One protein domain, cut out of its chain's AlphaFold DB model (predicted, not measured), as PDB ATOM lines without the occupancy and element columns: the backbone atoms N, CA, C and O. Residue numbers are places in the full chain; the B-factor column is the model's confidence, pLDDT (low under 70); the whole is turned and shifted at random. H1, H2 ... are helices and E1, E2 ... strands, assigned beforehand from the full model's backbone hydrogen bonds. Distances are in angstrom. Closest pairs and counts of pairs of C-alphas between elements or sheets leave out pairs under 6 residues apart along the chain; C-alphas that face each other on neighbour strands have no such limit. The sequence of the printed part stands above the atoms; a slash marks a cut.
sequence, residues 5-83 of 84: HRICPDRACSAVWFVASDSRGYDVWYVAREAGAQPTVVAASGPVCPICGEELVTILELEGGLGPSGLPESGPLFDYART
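What this domain is: This is residues 5 to 83 of the 84 residues of an uncharacterized protein of Chloroflexi bacterium (UniProt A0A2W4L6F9). With little regular structure, the model is a small, strongly twisted four-strand sheet from which residues 44 to 75 lead away to one short helix. The printed part has 79 residues, 24 in named elements, ordered E1 E2 E3 E4 H1; the class is mixed. The whole is loose, radius of gyration of the C-alphas 15.9 A, spans 42 by 24 by 21 A.

How they stand to each other: E1, residues 5 to 7, E2, 16 to 21, E3, 28 to 32, and E4, 40 to 43, form a meander, each the antiparallel neighbour of the one before. Within hydrogen-bond range are N 6 and O 17, 2.8 A, N 20 and O 30, 2.9 A, and N 29 and O 42, 2.8 A. H1, residues 76 to 81, every O i to N i+4 pair within hydrogen-bond range, is not on the sheet.

Where its parts are: E1 begins at C-alpha 5, (25.036, -35.765, -47.531). E2 measures 16.4 A, E3 13.4 A. H1 ends at C-alpha 81, (13.668, -17.241, -46.572).

The domain as a whole: The farthest C-alphas, Arg 24 and Ser 69, are 47.2 A apart. The printed part has no cut. The link E4 to H1 is long. Residues 61 to 83 have pLDDT under 70.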
ATOM      1  N   HIS A   5      24.119 -36.687 -46.871       91.12
ATOM      2  CA  HIS A   5      25.036 -35.765 -47.531       91.12
ATOM      3  C   HIS A   5      24.885 -34.359 -46.959       91.12
ATOM      4  O   HIS A   5      23.784 -33.806 -46.897       91.12
ATOM      5  N   ARG A   6      26.013 -33.754 -46.605       92.00
ATOM      6  CA  ARG A   6      26.116 -32.364 -46.165       92.00
ATOM      7  C   ARG A   6      27.227 -31.652 -46.922       92.00
ATOM      8  O   ARG A   6      28.083 -32.285 -47.532       92.00
ATOM      9  N   ILE A   7      27.241 -30.330 -46.859       92.00
ATOM     10  CA  ILE A   7      28.296 -29.498 -47.434       92.00
ATOM     11  C   ILE A   7      28.875 -28.564 -46.380       92.00
ATOM     12  O   ILE A   7      28.192 -28.144 -45.449       92.00
ATOM     13  N   CYS A   8      30.148 -28.228 -46.547       92.38
ATOM     14  CA  CYS A   8      30.767 -27.168 -45.769       92.38
ATOM     15  C   CYS A   8      30.461 -25.804 -46.418       92.38
ATOM     16  O   CYS A   8      30.666 -25.673 -47.630       92.38
ATOM     17  N   PRO A   9      30.011 -24.787 -45.657       90.06
ATOM     18  CA  PRO A   9      29.772 -23.446 -46.196       90.06
ATOM     19  C   PRO A   9      31.073 -22.737 -46.607       90.06
ATOM     20  O   PRO A   9      31.070 -21.914 -47.527       90.06
ATOM     21  N   ASP A  10      32.200 -23.076 -45.970       90.19
ATOM     22  CA  ASP A  10      33.519 -22.597 -46.383       90.19
ATOM     23  C   ASP A  10      33.921 -23.193 -47.743       90.19
ATOM     24  O   ASP A  10      34.114 -24.405 -47.895       90.19
ATOM     25  N   ARG A  11      34.103 -22.311 -48.733       85.12
ATOM     26  CA  ARG A  11      34.484 -22.658 -50.109       85.12
ATOM     27  C   ARG A  11      35.859 -23.314 -50.215       85.12
ATOM     28  O   ARG A  11      36.089 -24.041 -51.175       85.12
ATOM     29  N   ALA A  12      36.765 -23.095 -49.263       87.50
ATOM     30  CA  ALA A  12      38.046 -23.800 -49.229       87.50
ATOM     31  C   ALA A  12      37.867 -25.299 -48.926       87.50
ATOM     32  O   ALA A  12      38.709 -26.121 -49.291       87.50
ATOM     33  N   CYS A  13      36.747 -25.657 -48.295       86.31
ATOM     34  CA  CYS A  13      36.409 -27.002 -47.850       86.31
ATOM     35  C   CYS A  13      35.257 -27.622 -48.655       86.31
ATOM     36  O   CYS A  13      34.655 -28.569 -48.151       86.31
ATOM     37  N   SER A  14      34.956 -27.097 -49.859       71.31
ATOM     38  CA  SER A  14      33.750 -27.316 -50.692       71.31
ATOM     39  C   SER A  14      33.511 -28.752 -51.202       71.31
ATOM     40  O   SER A  14      33.062 -28.960 -52.329       71.31
ATOM     41  N   ALA A  15      33.846 -29.755 -50.403       79.31
ATOM     42  CA  ALA A  15      33.519 -31.147 -50.612       79.31
ATOM     43  C   ALA A  15      32.127 -31.456 -50.046       79.31
ATOM     44  O   ALA A  15      31.692 -30.877 -49.046       79.31
ATOM     45  N   VAL A  16      31.458 -32.412 -50.689       89.31
ATOM     46  CA  VAL A  16      30.321 -33.114 -50.094       89.31
ATOM     47  C   VAL A  16      30.867 -34.043 -49.013       89.31
ATOM     48  O   VAL A  16      31.858 -34.741 -49.222       89.31
ATOM     49  N   TRP A  17      30.224 -34.026 -47.856       92.25
ATOM     50  CA  TRP A  17      30.548 -34.849 -46.706       92.25
ATOM     51  C   TRP A  17      29.424 -35.840 -46.461       92.25
ATOM     52  O   TRP A  17      28.249 -35.483 -46.467       92.25
ATOM     53  N   PHE A  18      29.803 -37.084 -46.212       93.38
ATOM     54  CA  PHE A  18      28.928 -38.112 -45.687       93.38
ATOM     55  C   PHE A  18      28.970 -37.994 -44.176       93.38
ATOM     56  O   PHE A  18      30.042 -38.130 -43.582       93.38
ATOM     57  N   VAL A  19      27.827 -37.729 -43.560       93.12
ATOM     58  CA  VAL A  19      27.721 -37.674 -42.105       93.12
ATOM     59  C   VAL A  19      26.748 -38.724 -41.605       93.12
ATOM     60  O   VAL A  19      25.796 -39.081 -42.293       93.12
ATOM     61  N   ALA A  20      27.005 -39.236 -40.413       93.06
ATOM     62  CA  ALA A  20      26.073 -40.082 -39.691       93.06
ATOM     63  C   ALA A  20      26.182 -39.789 -38.197       93.06
ATOM     64  O   ALA A  20      27.284 -39.606 -37.677       93.06
ATOM     65  N   SER A  21      25.054 -39.763 -37.498       92.12
ATOM     66  CA  SER A  21      25.035 -39.641 -36.044       92.12
ATOM     67  C   SER A  21      25.222 -41.002 -35.374       92.12
ATOM     68  O   SER A  21      24.880 -42.060 -35.920       92.12
ATOM     69  N   ASP A  22      25.780 -40.991 -34.164       88.38
ATOM     70  CA  ASP A  22      25.795 -42.184 -33.332       88.38
ATOM     71  C   ASP A  22      24.374 -42.540 -32.875       88.38
ATOM     72  O   ASP A  22      23.648 -41.736 -32.290       88.38
ATOM     73  N   SER A  23      23.972 -43.792 -33.095       82.44
ATOM     74  CA  SER A  23      22.604 -44.247 -32.814       82.44
ATOM     75  C   SER A  23      22.254 -44.276 -31.324       82.44
ATOM     76  O   SER A  23      21.120 -44.586 -30.967       82.44
ATOM     77  N   ARG A  24      23.225 -44.035 -30.436       83.12
ATOM     78  CA  ARG A  24      23.018 -44.011 -28.984       83.12
ATOM     79  C   ARG A  24      22.622 -42.623 -28.473       83.12
ATOM     80  O   ARG A  24      22.428 -42.479 -27.271       83.12
ATOM     81  N   GLY A  25      22.482 -41.637 -29.363       72.56
ATOM     82  CA  GLY A  25      22.028 -40.288 -29.016       72.56
ATOM     83  C   GLY A  25      23.087 -39.446 -28.309       72.56
ATOM     84  O   GLY A  25      22.743 -38.502 -27.605       72.56
ATOM     85  N   TYR A  26      24.364 -39.803 -28.461       80.88
ATOM     86  CA  TYR A  26      25.458 -38.930 -28.057       80.88
ATOM     87  C   TYR A  26      25.685 -37.853 -29.117       80.88
ATOM     88  O   TYR A  26      25.434 -38.086 -30.300       80.88
ATOM     89  N   ASP A  27      26.243 -36.723 -28.686       90.81
ATOM     90  CA  ASP A  27      26.763 -35.645 -29.535       90.81
ATOM     91  C   ASP A  27      28.030 -36.107 -30.281       90.81
ATOM     92  O   ASP A  27      29.119 -35.562 -30.109       90.81
ATOM     93  N   VAL A  28      27.918 -37.195 -31.046       93.00
ATOM     94  CA  VAL A  28      28.999 -37.840 -31.792       93.00
ATOM     95  C   VAL A  28      28.558 -38.050 -33.233       93.00
ATOM     96  O   VAL A  28      27.541 -38.691 -33.510       93.00
ATOM     97  N   TRP A  29      29.381 -37.548 -34.145       93.56
ATOM     98  CA  TRP A  29      29.168 -37.574 -35.582       93.56
ATOM     99  C   TRP A  29      30.335 -38.268 -36.278       93.56
ATOM    100  O   TRP A  29      31.503 -38.007 -35.989       93.56
ATOM    101  N   TYR A  30      30.017 -39.141 -37.222       94.00
ATOM    102  CA  TYR A  30      30.968 -39.771 -38.127       94.00
ATOM    103  C   TYR A  30      30.950 -38.996 -39.436       94.00
ATOM    104  O   TYR A  30      29.898 -38.892 -40.057       94.00
ATOM    105  N   VAL A  31      32.091 -38.450 -39.853       94.00
ATOM    106  CA  VAL A  31      32.203 -37.569 -41.021       94.00
ATOM    107  C   VAL A  31      33.240 -38.123 -41.995       94.00
ATOM    108  O   VAL A  31      34.407 -38.291 -41.642       94.00
ATOM    109  N   ALA A  32      32.837 -38.407 -43.231       93.56
ATOM    110  CA  ALA A  32      33.691 -38.974 -44.273       93.56
ATOM    111  C   ALA A  32      33.570 -38.192 -45.587       93.56
ATOM    112  O   ALA A  32      32.535 -37.598 -45.879       93.56
ATOM    113  N   ARG A  33      34.631 -38.193 -46.404       89.88
ATOM    114  CA  ARG A  33      34.611 -37.551 -47.733       89.88
ATOM    115  C   ARG A  33      33.908 -38.381 -48.802       89.88
ATOM    116  O   ARG A  33      33.417 -37.833 -49.779       89.88
ATOM    117  N   GLU A  34      33.893 -39.692 -48.633       86.25
ATOM    118  CA  GLU A  34      33.333 -40.631 -49.597       86.25
ATOM    119  C   GLU A  34      32.814 -41.875 -48.881       86.25
ATOM    120  O   GLU A  34      33.267 -42.219 -47.783       86.25
ATOM    121  N   ALA A  35      31.861 -42.558 -49.509       79.25
ATOM    122  CA  ALA A  35      31.329 -43.807 -48.994       79.25
ATOM    123  C   ALA A  35      32.442 -44.866 -48.892       79.25
ATOM    124  O   ALA A  35      33.123 -45.168 -49.870       79.25
ATOM    125  N   GLY A  36      32.616 -45.445 -47.702       79.75
ATOM    126  CA  GLY A  36      33.626 -46.476 -47.437       79.75
ATOM    127  C   GLY A  36      34.993 -45.954 -46.984       79.75
ATOM    128  O   GLY A  36      35.817 -46.760 -46.550       79.75
ATOM    129  N   ALA A  37      35.235 -44.639 -47.010       86.44
ATOM    130  CA  ALA A  37      36.408 -44.062 -46.357       86.44
ATOM    131  C   ALA A  37      36.313 -44.193 -44.830       86.44
ATOM    132  O   ALA A  37      35.222 -44.240 -44.255       86.44
ATOM    133  N   GLN A  38      37.467 -44.218 -44.160       90.75
ATOM    134  CA  GLN A  38      37.501 -44.197 -42.702       90.75
ATOM    135  C   GLN A  38      36.950 -42.849 -42.201       90.75
ATOM    136  O   GLN A  38      37.511 -41.805 -42.547       90.75
ATOM    137  N   PRO A  39      35.862 -42.841 -41.412       92.69
ATOM    138  CA  PRO A  39      35.261 -41.598 -40.962       92.69
ATOM    139  C   PRO A  39      36.103 -40.943 -39.871       92.69
ATOM    140  O   PRO A  39      36.673 -41.607 -39.004       92.69
ATOM    141  N   THR A  40      36.119 -39.616 -39.887       93.88
ATOM    142  CA  THR A  40      36.555 -38.812 -38.748       93.88
ATOM    143  C   THR A  40      35.432 -38.787 -37.721       93.88
ATOM    144  O   THR A  40      34.288 -38.499 -38.065       93.88
ATOM    145  N   VAL A  41      35.752 -39.097 -36.468       94.12
ATOM    146  CA  VAL A  41      34.795 -39.034 -35.361       94.12
ATOM    147  C   VAL A  41      34.885 -37.654 -34.730       94.12
ATOM    148  O   VAL A  41      35.967 -37.229 -34.329       94.12
ATOM    149  N   VAL A  42      33.752 -36.970 -34.634       92.38
ATOM    150  CA  VAL A  42      33.667 -35.624 -34.076       92.38
ATOM    151  C   VAL A  42      32.663 -35.603 -32.935       92.38
ATOM    152  O   VAL A  42      31.535 -36.053 -33.101       92.38
ATOM    153  N   ALA A  43      33.077 -35.085 -31.778       92.81
ATOM    154  CA  ALA A  43      32.198 -34.875 -30.635       92.81
ATOM    155  C   ALA A  43      31.684 -33.427 -30.649       92.81
ATOM    156  O   ALA A  43      32.427 -32.506 -30.314       92.81
ATOM    157  N   ALA A  44      30.446 -33.233 -31.094       91.12
ATOM    158  CA  ALA A  44      29.807 -31.932 -31.248       91.12
ATOM    159  C   ALA A  44      28.280 -32.085 -31.259       91.12
ATOM    160  O   ALA A  44      27.752 -33.126 -31.650       91.12
ATOM    161  N   SER A  45      27.567 -31.022 -30.886       90.81
ATOM    162  CA  SER A  45      26.096 -30.980 -30.903       90.81
ATOM    163  C   SER A  45      25.491 -31.130 -32.307       90.81
ATOM    164  O   SER A  45      24.307 -31.419 -32.444       90.81
ATOM    165  N   GLY A  46      26.297 -30.937 -33.353       90.94
ATOM    166  CA  GLY A  46      25.923 -31.075 -34.757       90.94
ATOM    167  C   GLY A  46      27.106 -31.555 -35.607       90.94
ATOM    168  O   GLY A  46      28.244 -31.579 -35.123       90.94
ATOM    169  N   PRO A  47      26.871 -31.952 -36.869       91.56
ATOM    170  CA  PRO A  47      27.939 -32.384 -37.757       91.56
ATOM    171  C   PRO A  47      28.804 -31.181 -38.136       91.56
ATOM    172  O   PRO A  47      28.301 -30.214 -38.699       91.56
ATOM    173  N   VAL A  48      30.111 -31.238 -37.880       94.38
ATOM    174  CA  VAL A  48      31.045 -30.149 -38.219       94.38
ATOM    175  C   VAL A  48      32.114 -30.608 -39.202       94.38
ATOM    176  O   VAL A  48      32.483 -31.785 -39.258       94.38
ATOM    177  N   CYS A  49      32.620 -29.670 -39.998       93.56
ATOM    178  CA  CYS A  49      33.661 -29.912 -40.975       93.56
ATOM    179  C   CYS A  49      34.980 -30.240 -40.257       93.56
ATOM    180  O   CYS A  49      35.484 -29.401 -39.508       93.56
ATOM    181  N   PRO A  50      35.620 -31.391 -40.536       91.94
ATOM    182  CA  PRO A  50      36.892 -31.752 -39.908       91.94
ATOM    183  C   PRO A  50      38.067 -30.828 -40.265       91.94
ATOM    184  O   PRO A  50      39.130 -30.940 -39.664       91.94
ATOM    185  N   ILE A  51      37.910 -29.972 -41.281       92.06
ATOM    186  CA  ILE A  51      38.980 -29.116 -41.810       92.06
ATOM    187  C   ILE A  51      38.934 -27.725 -41.176       92.06
ATOM    188  O   ILE A  51      39.947 -27.259 -40.666       92.06
ATOM    189  N   CYS A  52      37.777 -27.059 -41.223       92.56
ATOM    190  CA  CYS A  52      37.623 -25.676 -40.762       92.56
ATOM    191  C   CYS A  52      36.779 -25.532 -39.486       92.56
ATOM    192  O   CYS A  52      36.766 -24.456 -38.900       92.56
ATOM    193  N   GLY A  53      36.098 -26.592 -39.035       92.62
ATOM    194  CA  GLY A  53      35.270 -26.584 -37.823       92.62
ATOM    195  C   GLY A  53      33.867 -25.992 -37.986       92.62
ATOM    196  O   GLY A  53      33.088 -26.056 -37.040       92.62
ATOM    197  N   GLU A  54      33.524 -25.459 -39.160       94.06
ATOM    198  CA  GLU A  54      32.179 -24.948 -39.464       94.06
ATOM    199  C   GLU A  54      31.125 -26.063 -39.469       94.06
ATOM    200  O   GLU A  54      31.416 -27.204 -39.834       94.06
ATOM    201  N   GLU A  55      29.882 -25.732 -39.115       93.81
ATOM    202  CA  GLU A  55      28.771 -26.685 -39.159       93.81
ATOM    203  C   GLU A  55      28.450 -27.098 -40.606       93.81
ATOM    204  O   GLU A  55      28.400 -26.280 -41.529       93.81
ATOM    205  N   LEU A  56      28.251 -28.398 -40.814       93.12
ATOM    206  CA  LEU A  56      27.917 -28.976 -42.105       93.12
ATOM    207  C   LEU A  56      26.416 -28.838 -42.374       93.12
ATOM    208  O   LEU A  56      25.567 -29.385 -41.664       93.12
ATOM    209  N   VAL A  57      26.082 -28.159 -43.466       91.44
ATOM    210  CA  VAL A  57      24.701 -27.816 -43.818       91.44
ATOM    211  C   VAL A  57      24.134 -28.766 -44.870       91.44
ATOM    212  O   VAL A  57      24.861 -29.326 -45.692       91.44
ATOM    213  N   THR A  58      22.820 -28.973 -44.846       87.44
ATOM    214  CA  THR A  58      22.103 -29.720 -45.889       87.44
ATOM    215  C   THR A  58      21.883 -28.833 -47.108       87.44
ATOM    216  O   THR A  58      21.526 -27.663 -46.974       87.44
ATOM    217  N   ILE A  59      22.043 -29.401 -48.305       73.44
ATOM    218  CA  ILE A  59      21.554 -28.763 -49.529       73.44
ATOM    219  C   ILE A  59      20.031 -28.901 -49.533       73.44
ATOM    220  O   ILE A  59      19.504 -30.008 -49.617       73.44
ATOM    221  N   LEU A  60      19.326 -27.778 -49.430       70.56
ATOM    222  CA  LEU A  60      17.897 -27.729 -49.713       70.56
ATOM    223  C   LEU A  60      17.727 -27.711 -51.234       70.56
ATOM    224  O   LEU A  60      17.930 -26.680 -51.874       70.56
ATOM    225  N   GLU A  61      17.386 -28.856 -51.819       56.78
ATOM    226  CA  GLU A  61      16.896 -28.897 -53.195       56.78
ATOM    227  C   GLU A  61      15.484 -28.300 -53.209       56.78
ATOM    228  O   GLU A  61      14.539 -28.868 -52.661       56.78
ATOM    229  N   LEU A  62      15.341 -27.106 -53.785       57.44
ATOM    230  CA  LEU A  62      14.032 -26.520 -54.039       57.44
ATOM    231  C   LEU A  62      13.411 -27.276 -55.222       57.44
ATOM    232  O   LEU A  62      13.810 -27.069 -56.369       57.44
ATOM    233  N   GLU A  63      12.443 -28.156 -54.950       49.00
ATOM    234  CA  GLU A  63      11.563 -28.729 -55.976       49.00
ATOM    235  C   GLU A  63      10.676 -27.618 -56.559       49.00
ATOM    236  O   GLU A  63       9.553 -27.361 -56.136       49.00
ATOM    237  N   GLY A  64      11.253 -26.890 -57.502       49.53
ATOM    238  CA  GLY A  64      10.691 -25.713 -58.144       49.53
ATOM    239  C   GLY A  64      11.789 -25.163 -59.028       49.53
ATOM    240  O   GLY A  64      12.483 -24.222 -58.650       49.53
ATOM    241  N   GLY A  65      12.047 -25.876 -60.128       43.62
ATOM    242  CA  GLY A  65      13.142 -25.570 -61.034       43.62
ATOM    243  C   GLY A  65      13.174 -24.080 -61.343       43.62
ATOM    244  O   GLY A  65      12.148 -23.485 -61.660       43.62
ATOM    245  N   LEU A  66      14.361 -23.477 -61.259       48.91
ATOM    246  CA  LEU A  66      14.581 -22.166 -61.850       48.91
ATOM    247  C   LEU A  66      14.167 -22.299 -63.315       48.91
ATOM    248  O   LEU A  66      14.827 -23.003 -64.084       48.91
ATOM    249  N   GLY A  67      13.049 -21.678 -63.694       42.41
ATOM    250  CA  GLY A  67      12.664 -21.585 -65.094       42.41
ATOM    251  C   GLY A  67      13.846 -21.058 -65.925       42.41
ATOM    252  O   GLY A  67      14.779 -20.467 -65.374       42.41
ATOM    253  N   PRO A  68      13.833 -21.223 -67.257       49.34
ATOM    254  CA  PRO A  68      14.952 -20.863 -68.144       49.34
ATOM    255  C   PRO A  68      15.402 -19.384 -68.080       49.34
ATOM    256  O   PRO A  68      16.339 -18.997 -68.773       49.34
ATOM    257  N   SER A  69      14.761 -18.552 -67.257       51.62
ATOM    258  CA  SER A  69      15.111 -17.168 -66.943       51.62
ATOM    259  C   SER A  69      15.951 -16.975 -65.668       51.62
ATOM    260  O   SER A  69      16.331 -15.839 -65.391       51.62
ATOM    261  N   GLY A  70      16.259 -18.020 -64.886       49.03
ATOM    262  CA  GLY A  70      17.129 -17.906 -63.703       49.03
ATOM    263  C   GLY A  70      16.584 -17.004 -62.586       49.03
ATOM    264  O   GLY A  70      17.335 -16.608 -61.696       49.03
ATOM    265  N   LEU A  71      15.294 -16.670 -62.624       51.38
ATOM    266  CA  LEU A  71      14.614 -15.954 -61.552       51.38
ATOM    267  C   LEU A  71      13.885 -16.978 -60.677       51.38
ATOM    268  O   LEU A  71      13.155 -17.806 -61.225       51.38
ATOM    269  N   PRO A  72      14.075 -16.948 -59.345       51.62
ATOM    270  CA  PRO A  72      13.329 -17.812 -58.444       51.62
ATOM    271  C   PRO A  72      11.837 -17.518 -58.603       51.62
ATOM    272  O   PRO A  72      11.404 -16.372 -58.440       51.62
ATOM    273  N   GLU A  73      11.059 -18.541 -58.959       50.75
ATOM    274  CA  GLU A  73       9.604 -18.440 -58.951       50.75
ATOM    275  C   GLU A  73       9.174 -18.067 -57.530       50.75
ATOM    276  O   GLU A  73       9.548 -18.718 -56.552       50.75
ATOM    277  N   SER A  74       8.462 -16.948 -57.414       54.34
ATOM    278  CA  SER A  74       8.017 -16.378 -56.144       54.34
ATOM    279  C   SER A  74       7.012 -17.322 -55.483       54.34
ATOM    280  O   SER A  74       5.809 -17.243 -55.722       54.34
ATOM    281  N   GLY A  75       7.525 -18.271 -54.705       58.28
ATOM    282  CA  GLY A  75       6.746 -19.205 -53.908       58.28
ATOM    283  C   GLY A  75       6.743 -18.820 -52.426       58.28
ATOM    284  O   GLY A  75       7.684 -18.178 -51.954       58.28
ATOM    285  N   PRO A  76       5.742 -19.275 -51.651       55.53
ATOM    286  CA  PRO A  76       5.608 -18.939 -50.229       55.53
ATOM    287  C   PRO A  76       6.836 -19.321 -49.380       55.53
ATOM    288  O   PRO A  76       7.100 -18.695 -48.357       55.53
ATOM    289  N   LEU A  77       7.624 -20.311 -49.816       58.41
ATOM    290  CA  LEU A  77       8.888 -20.688 -49.173       58.41
ATOM    291  C   LEU A  77      10.036 -19.705 -49.464       58.41
ATOM    292  O   LEU A  77      10.854 -19.447 -48.583       58.41
ATOM    293  N   PHE A  78      10.085 -19.124 -50.668       62.19
ATOM    294  CA  PHE A  78      11.083 -18.112 -51.029       62.19
ATOM    295  C   PHE A  78      10.847 -16.806 -50.258       62.19
ATOM    296  O   PHE A  78      11.794 -16.185 -49.773       62.19
ATOM    297  N   ASP A  79       9.580 -16.431 -50.076       64.06
ATOM    298  CA  ASP A  79       9.213 -15.258 -49.282       64.06
ATOM    299  C   ASP A  79       9.609 -15.413 -47.810       64.06
ATOM    300  O   ASP A  79      10.118 -14.462 -47.217       64.06
ATOM    301  N   TYR A  80       9.459 -16.613 -47.239       62.88
ATOM    302  CA  TYR A  80       9.894 -16.892 -45.869       62.88
ATOM    303  C   TYR A  80      11.415 -16.757 -45.706       62.88
ATOM    304  O   TYR A  80      11.876 -16.057 -44.805       62.88
ATOM    305  N   ALA A  81      12.207 -17.336 -46.616       61.75
ATOM    306  CA  ALA A  81      13.668 -17.241 -46.572       61.75
ATOM    307  C   ALA A  81      14.193 -15.796 -46.695       61.75
ATOM    308  O   ALA A  81      15.259 -15.491 -46.175       61.75
ATOM    309  N   ARG A  82      13.443 -14.894 -47.343       59.28
ATOM    310  CA  ARG A  82      13.796 -13.466 -47.450       59.28
ATOM    311  C   ARG A  82      13.493 -12.658 -46.179       59.28
ATOM    312  O   ARG A  82      13.908 -11.507 -46.086       59.28
ATOM    313  N   THR A  83      12.715 -13.211 -45.250       62.34
ATOM    314  CA  THR A  83      12.342 -12.537 -43.992       62.34
ATOM    315  C   THR A  83      13.230 -12.897 -42.800       62.34
ATOM    316  O   THR A  83      13.033 -12.330 -41.725       62.34
TER     317      THR A  83